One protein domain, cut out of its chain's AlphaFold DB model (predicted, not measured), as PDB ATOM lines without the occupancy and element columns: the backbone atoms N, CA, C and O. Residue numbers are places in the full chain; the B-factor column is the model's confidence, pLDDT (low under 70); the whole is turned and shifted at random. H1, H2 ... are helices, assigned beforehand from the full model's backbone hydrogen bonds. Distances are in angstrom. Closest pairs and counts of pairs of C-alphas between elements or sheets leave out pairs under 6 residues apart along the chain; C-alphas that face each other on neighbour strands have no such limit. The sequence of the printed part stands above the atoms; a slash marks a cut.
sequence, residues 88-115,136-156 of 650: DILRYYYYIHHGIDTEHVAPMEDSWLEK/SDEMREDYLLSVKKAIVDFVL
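What this domain is: This is residues 88 to 115 and 136 to 156 of the 650 residues of the protein "Putative dynein heavy chain 7, axonemal isoform X1" of Stichopus japonicus (UniProt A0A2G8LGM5). One long helix, H3, makes most of the length of a loose rod; the shorter H1 packs aslant on its later half, and the small H2 sits near the other end, by the first residue of H3. Between H1 and H2 the long link, residues 99 to 109, runs past H3 in an extended course, bulging away from it around Glu 103. The printed part has 49 residues, with three named helices in the order H1, H2, H3 along the chain and no named strand; the class is all helix, with 37 residues in the helices. The whole is only just loose, close to compact, with a radius of gyration of the C-alphas of 11.9 A, and the C-alphas span 38 by 19 by 16 A along their three main axes.

How they stand to each other: The longest helix is H3, residues 136 to 155. It touches H1, residues 88 to 98, with residues 145 to 152 alone. The closest C-alphas of these two helices are those of Ile 96 and Lys 149, 5.6 A apart. H1 and H3 run opposite ways at a steep tilt of 55 degrees, and their centres are 13.2 A apart. H2, residues 110 to 115, is close to H3 but not clearly touching it: the closest C-alphas, those of Leu 113 and Ser 136, are 7.2 A apart. H2 and H3 run opposite ways at a steep tilt of 68 degrees, only just short of about perpendicular. H1 and H2 are apart. In H1, H2 and H3 every O i to N i+4 pair is within hydrogen-bond range.

Where its parts are: H3, 20 residues from Ser 136 to Val 155, measures 28.7 A from first to last C-alpha. It begins with C-alpha 136 at (119.758, 152.650, 182.470) and ends with C-alpha 155 at (141.239, 147.617, 200.778). H1, 11 residues from Asp 88 to His 98, measures 14.9 A, with C-alpha 88 at (144.330, 135.468, 193.202). H2, six residues from Asp 110 to Lys 115, measures 8.6 A.

The domain as a whole: The two C-alphas farthest apart are those of Asp 88 and Glu 114, 38.2 A. The first and last printed C-alphas, those of Asp 88 and Leu 156, are 11.5 A apart. Residues 116 to 135 are cut out and not printed, and C-alphas 115 and 136 are 12.0 A apart across the cut. The link from H2 to H3 is the link across the cut; the link from H1 to H2, 11 residues, is long. The model's mean pLDDT over the printed part is 81.8, and residue 99 and residues 102 to 104, in the link from H1 to H2, are under 70.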
ATOM      1  N   ASP A  88     144.403 134.134 192.608       80.00
ATOM      2  CA  ASP A  88     144.330 135.468 193.202       80.00
ATOM      3  C   ASP A  88     143.392 136.392 192.404       80.00
ATOM      4  O   ASP A  88     142.580 137.092 193.006       80.00
ATOM      5  N   ILE A  89     143.386 136.300 191.066       82.94
ATOM      6  CA  ILE A  89     142.393 136.946 190.188       82.94
ATOM      7  C   ILE A  89     140.975 136.425 190.477       82.94
ATOM      8  O   ILE A  89     140.040 137.214 190.604       82.94
ATOM      9  N   LEU A  90     140.794 135.109 190.630       83.38
ATOM     10  CA  LEU A  90     139.497 134.522 190.990       83.38
ATOM     11  C   LEU A  90     139.034 134.976 192.384       83.38
ATOM     12  O   LEU A  90     137.861 135.297 192.555       83.38
ATOM     13  N   ARG A  91     139.944 135.075 193.366       79.44
ATOM     14  CA  ARG A  91     139.629 135.601 194.707       79.44
ATOM     15  C   ARG A  91     139.251 137.086 194.663       79.44
ATOM     16  O   ARG A  91     138.324 137.495 195.353       79.44
ATOM     17  N   TYR A  92     139.926 137.873 193.829       83.12
ATOM     18  CA  TYR A  92     139.616 139.283 193.590       83.12
ATOM     19  C   TYR A  92     138.200 139.472 193.021       83.12
ATOM     20  O   TYR A  92     137.392 140.179 193.624       83.12
ATOM     21  N   TYR A  93     137.842 138.764 191.943       82.25
ATOM     22  CA  TYR A  93     136.470 138.790 191.413       82.25
ATOM     23  C   TYR A  93     135.439 138.251 192.417       82.25
ATOM     24  O   TYR A  93     134.350 138.811 192.533       82.25
ATOM     25  N   TYR A  94     135.780 137.217 193.194       85.06
ATOM     26  CA  TYR A  94     134.908 136.712 194.256       85.06
ATOM     27  C   TYR A  94     134.589 137.794 195.301       85.06
ATOM     28  O   TYR A  94     133.417 137.972 195.636       85.06
ATOM     29  N   TYR A  95     135.584 138.564 195.761       82.31
ATOM     30  CA  TYR A  95     135.351 139.674 196.691       82.31
ATOM     31  C   TYR A  95     134.532 140.816 196.075       82.31
ATOM     32  O   TYR A  95     133.682 141.374 196.764       82.31
ATOM     33  N   ILE A  96     134.712 141.124 194.785       83.50
ATOM     34  CA  ILE A  96     133.897 142.138 194.093       83.50
ATOM     35  C   ILE A  96     132.421 141.726 194.044       83.50
ATOM     36  O   ILE A  96     131.551 142.544 194.333       83.50
ATOM     37  N   HIS A  97     132.111 140.472 193.703       79.81
ATOM     38  CA  HIS A  97     130.716 140.039 193.580       79.81
ATOM     39  C   HIS A  97     130.064 139.721 194.938       79.81
ATOM     40  O   HIS A  97     128.967 140.216 195.204       79.81
ATOM     41  N   HIS A  98     130.745 138.963 195.808       77.25
ATOM     42  CA  HIS A  98     130.182 138.369 197.034       77.25
ATOM     43  C   HIS A  98     130.796 138.891 198.345       77.25
ATOM     44  O   HIS A  98     130.270 138.602 199.416       77.25
ATOM     45  N   GLY A  99     131.921 139.612 198.298       69.88
ATOM     46  CA  GLY A  99     132.647 140.068 199.494       69.88
ATOM     47  C   GLY A  99     132.216 141.429 200.045       69.88
ATOM     48  O   GLY A  99     132.633 141.789 201.143       69.88
ATOM     49  N   ILE A 100     131.407 142.182 199.297       73.69
ATOM     50  CA  ILE A 100     130.879 143.494 199.691       73.69
ATOM     51  C   ILE A 100     129.358 143.454 199.593       73.69
ATOM     52  O   ILE A 100     128.818 143.211 198.507       73.69
ATOM     53  N   ASP A 101     128.686 143.732 200.708       71.31
ATOM     54  CA  ASP A 101     127.235 143.888 200.740       71.31
ATOM     55  C   ASP A 101     126.805 145.166 199.999       71.31
ATOM     56  O   ASP A 101     127.452 146.211 200.083       71.31
ATOM     57  N   THR A 102     125.717 145.071 199.243       67.19
ATOM     58  CA  THR A 102     125.096 146.198 198.541       67.19
ATOM     59  C   THR A 102     124.318 147.136 199.460       67.19
ATOM     60  O   THR A 102     124.144 148.290 199.087       67.19
ATOM     61  N   GLU A 103     123.868 146.692 200.639       69.31
ATOM     62  CA  GLU A 103     122.991 147.479 201.527       69.31
ATOM     63  C   GLU A 103     123.608 148.826 201.965       69.31
ATOM     64  O   GLU A 103     122.897 149.807 202.176       69.31
ATOM     65  N   HIS A 104     124.943 148.880 202.067       67.12
ATOM     66  CA  HIS A 104     125.717 150.044 202.502       67.12
ATOM     67  C   HIS A 104     126.351 150.830 201.335       67.12
ATOM     68  O   HIS A 104     127.032 151.833 201.563       67.12
ATOM     69  N   VAL A 105     126.154 150.400 200.083       74.06
ATOM     70  CA  VAL A 105     126.681 151.089 198.895       74.06
ATOM     71  C   VAL A 105     125.662 152.122 198.418       74.06
ATOM     72  O   VAL A 105     124.520 151.786 198.116       74.06
ATOM     73  N   ALA A 106     126.078 153.386 198.314       77.88
ATOM     74  CA  ALA A 106     125.225 154.433 197.759       77.88
ATOM     75  C   ALA A 106     124.837 154.096 196.300       77.88
ATOM     76  O   ALA A 106     125.736 153.849 195.490       77.88
ATOM     77  N   PRO A 107     123.540 154.080 195.937       79.50
ATOM     78  CA  PRO A 107     123.111 153.859 194.559       79.50
ATOM     79  C   PRO A 107     123.462 155.060 193.667       79.50
ATOM     80  O   PRO A 107     123.695 156.168 194.155       79.50
ATOM     81  N   MET A 108     123.474 154.852 192.347       82.81
ATOM     82  CA  MET A 108     123.693 155.939 191.387       82.81
ATOM     83  C   MET A 108     122.587 156.997 191.513       82.81
ATOM     84  O   MET A 108     121.404 156.668 191.498       82.81
ATOM     85  N   GLU A 109     122.965 158.274 191.598       85.12
ATOM     86  CA  GLU A 109     122.008 159.379 191.680       85.12
ATOM     87  C   GLU A 109     121.262 159.544 190.340       85.12
ATOM     88  O   GLU A 109     121.889 159.806 189.309       85.12
ATOM     89  N   ASP A 110     119.925 159.464 190.328       82.94
ATOM     90  CA  ASP A 110     119.141 159.569 189.084       82.94
ATOM     91  C   ASP A 110     119.343 160.909 188.348       82.94
ATOM     92  O   ASP A 110     119.195 160.972 187.128       82.94
ATOM     93  N   SER A 111     119.779 161.978 189.032       85.69
ATOM     94  CA  SER A 111     120.138 163.241 188.365       85.69
ATOM     95  C   SER A 111     121.364 163.116 187.450       85.69
ATOM     96  O   SER A 111     121.610 164.004 186.634       85.69
ATOM     97  N   TRP A 112     122.171 162.058 187.575       86.00
ATOM     98  CA  TRP A 112     123.298 161.774 186.681       86.00
ATOM     99  C   TRP A 112     122.802 161.062 185.423       86.00
ATOM    100  O   TRP A 112     123.139 161.482 184.315       86.00
ATOM    101  N   LEU A 113     121.923 160.069 185.587       84.81
ATOM    102  CA  LEU A 113     121.221 159.422 184.479       84.81
ATOM    103  C   LEU A 113     120.418 160.453 183.671       84.81
ATOM    104  O   LEU A 113     120.527 160.501 182.449       84.81
ATOM    105  N   GLU A 114     119.693 161.352 184.337       84.06
ATOM    106  CA  GLU A 114     118.920 162.409 183.679       84.06
ATOM    107  C   GLU A 114     119.816 163.379 182.876       84.06
ATOM    108  O   GLU A 114     119.439 163.809 181.783       84.06
ATOM    109  N   LYS A 115     121.036 163.682 183.353       85.81
ATOM    110  CA  LYS A 115     122.041 164.459 182.595       85.81
ATOM    111  C   LYS A 115     122.540 163.700 181.362       85.81
ATOM    112  O   LYS A 115     122.645 164.305 180.300       85.81
ATOM    113  N   SER A 136     119.667 151.952 181.184       87.75
ATOM    114  CA  SER A 136     119.758 152.650 182.470       87.75
ATOM    115  C   SER A 136     120.079 151.697 183.619       87.75
ATOM    116  O   SER A 136     120.807 152.083 184.532       87.75
ATOM    117  N   ASP A 137     119.614 150.450 183.534       86.62
ATOM    118  CA  ASP A 137     119.923 149.408 184.507       86.62
ATOM    119  C   ASP A 137     121.315 148.799 184.274       86.62
ATOM    120  O   ASP A 137     122.060 148.688 185.245       86.62
ATOM    121  N   GLU A 138     121.761 148.580 183.022       90.88
ATOM    122  CA  GLU A 138     123.179 148.266 182.716       90.88
ATOM    123  C   GLU A 138     124.106 149.342 183.320       90.88
ATOM    124  O   GLU A 138     125.101 149.015 183.962       90.88
ATOM    125  N   MET A 139     123.743 150.630 183.225       87.75
ATOM    126  CA  MET A 139     124.494 151.724 183.859       87.75
ATOM    127  C   MET A 139     124.445 151.720 185.398       87.75
ATOM    128  O   MET A 139     125.438 152.094 186.030       87.75
ATOM    129  N   ARG A 140     123.326 151.327 186.026       87.69
ATOM    130  CA  ARG A 140     123.228 151.178 187.493       87.69
ATOM    131  C   ARG A 140     124.089 150.011 187.983       87.69
ATOM    132  O   ARG A 140     124.800 150.163 188.976       87.69
ATOM    133  N   GLU A 141     124.066 148.885 187.273       86.31
ATOM    134  CA  GLU A 141     124.884 147.707 187.569       86.31
ATOM    135  C   GLU A 141     126.382 147.989 187.381       86.31
ATOM    136  O   GLU A 141     127.155 147.740 188.307       86.31
ATOM    137  N   ASP A 142     126.799 148.591 186.259       87.19
ATOM    138  CA  ASP A 142     128.199 148.979 186.015       87.19
ATOM    139  C   ASP A 142     128.701 149.993 187.058       87.19
ATOM    140  O   ASP A 142     129.858 149.918 187.488       87.19
ATOM    141  N   TYR A 143     127.850 150.922 187.517       88.88
ATOM    142  CA  TYR A 143     128.191 151.842 188.605       88.88
ATOM    143  C   TYR A 143     128.417 151.097 189.926       88.88
ATOM    144  O   TYR A 143     129.473 151.257 190.542       88.88
ATOM    145  N   LEU A 144     127.473 150.250 190.348       85.19
ATOM    146  CA  LEU A 144     127.595 149.470 191.584       85.19
ATOM    147  C   LEU A 144     128.806 148.528 191.540       85.19
ATOM    148  O   LEU A 144     129.564 148.462 192.508       85.19
ATOM    149  N   LEU A 145     129.043 147.859 190.408       84.81
ATOM    150  CA  LEU A 145     130.211 147.010 190.184       84.81
ATOM    151  C   LEU A 145     131.514 147.819 190.265       84.81
ATOM    152  O   LEU A 145     132.469 147.380 190.906       84.81
ATOM    153  N   SER A 146     131.541 149.022 189.684       86.38
ATOM    154  CA  SER A 146     132.690 149.933 189.747       86.38
ATOM    155  C   SER A 146     132.963 150.444 191.164       86.38
ATOM    156  O   SER A 146     134.125 150.541 191.553       86.38
ATOM    157  N   VAL A 147     131.926 150.726 191.961       85.62
ATOM    158  CA  VAL A 147     132.076 151.136 193.367       85.62
ATOM    159  C   VAL A 147     132.540 149.966 194.235       85.62
ATOM    160  O   VAL A 147     133.516 150.123 194.968       85.62
ATOM    161  N   LYS A 148     131.938 148.770 194.107       85.00
ATOM    162  CA  LYS A 148     132.435 147.556 194.782       85.00
ATOM    163  C   LYS A 148     133.900 147.299 194.426       85.00
ATOM    164  O   LYS A 148     134.720 147.100 195.319       85.00
ATOM    165  N   LYS A 149     134.253 147.377 193.139       85.88
ATOM    166  CA  LYS A 149     135.637 147.248 192.675       85.88
ATOM    167  C   LYS A 149     136.550 148.298 193.308       85.88
ATOM    168  O   LYS A 149     137.592 147.923 193.825       85.88
ATOM    169  N   ALA A 150     136.171 149.575 193.325       83.81
ATOM    170  CA  ALA A 150     136.981 150.636 193.927       83.81
ATOM    171  C   ALA A 150     137.213 150.426 195.437       83.81
ATOM    172  O   ALA A 150     138.290 150.743 195.937       83.81
ATOM    173  N   ILE A 151     136.241 149.851 196.155       82.31
ATOM    174  CA  ILE A 151     136.389 149.473 197.567       82.31
ATOM    175  C   ILE A 151     137.349 148.279 197.716       82.31
ATOM    176  O   ILE A 151     138.235 148.333 198.565       82.31
ATOM    177  N   VAL A 152     137.240 147.236 196.880       83.44
ATOM    178  CA  VAL A 152     138.204 146.113 196.869       83.44
ATOM    179  C   VAL A 152     139.615 146.606 196.522       83.44
ATOM    180  O   VAL A 152     140.556 146.299 197.248       83.44
ATOM    181  N   ASP A 153     139.760 147.415 195.469       80.62
ATOM    182  CA  ASP A 153     141.027 148.021 195.038       80.62
ATOM    183  C   ASP A 153     141.642 148.886 196.157       80.62
ATOM    184  O   ASP A 153     142.854 148.867 196.341       80.62
ATOM    185  N   PHE A 154     140.828 149.611 196.937       79.81
ATOM    186  CA  PHE A 154     141.285 150.405 198.085       79.81
ATOM    187  C   PHE A 154     141.719 149.540 199.278       79.81
ATOM    188  O   PHE A 154     142.765 149.799 199.867       79.81
ATOM    189  N   VAL A 155     140.948 148.505 199.632       80.38
ATOM    190  CA  VAL A 155     141.239 147.617 200.778       80.38
ATOM    191  C   VAL A 155     142.433 146.695 200.508       80.38
ATOM    192  O   VAL A 155     143.168 146.362 201.436       80.38
ATOM    193  N   LEU A 156     142.659 146.298 199.252       77.31
ATOM    194  CA  LEU A 156     143.811 145.485 198.846       77.31
ATOM    195  C   LEU A 156     145.087 146.304 198.580       77.31
ATOM    196  O   LEU A 156     146.130 145.714 198.297       77.31
TER     197      LEU A 156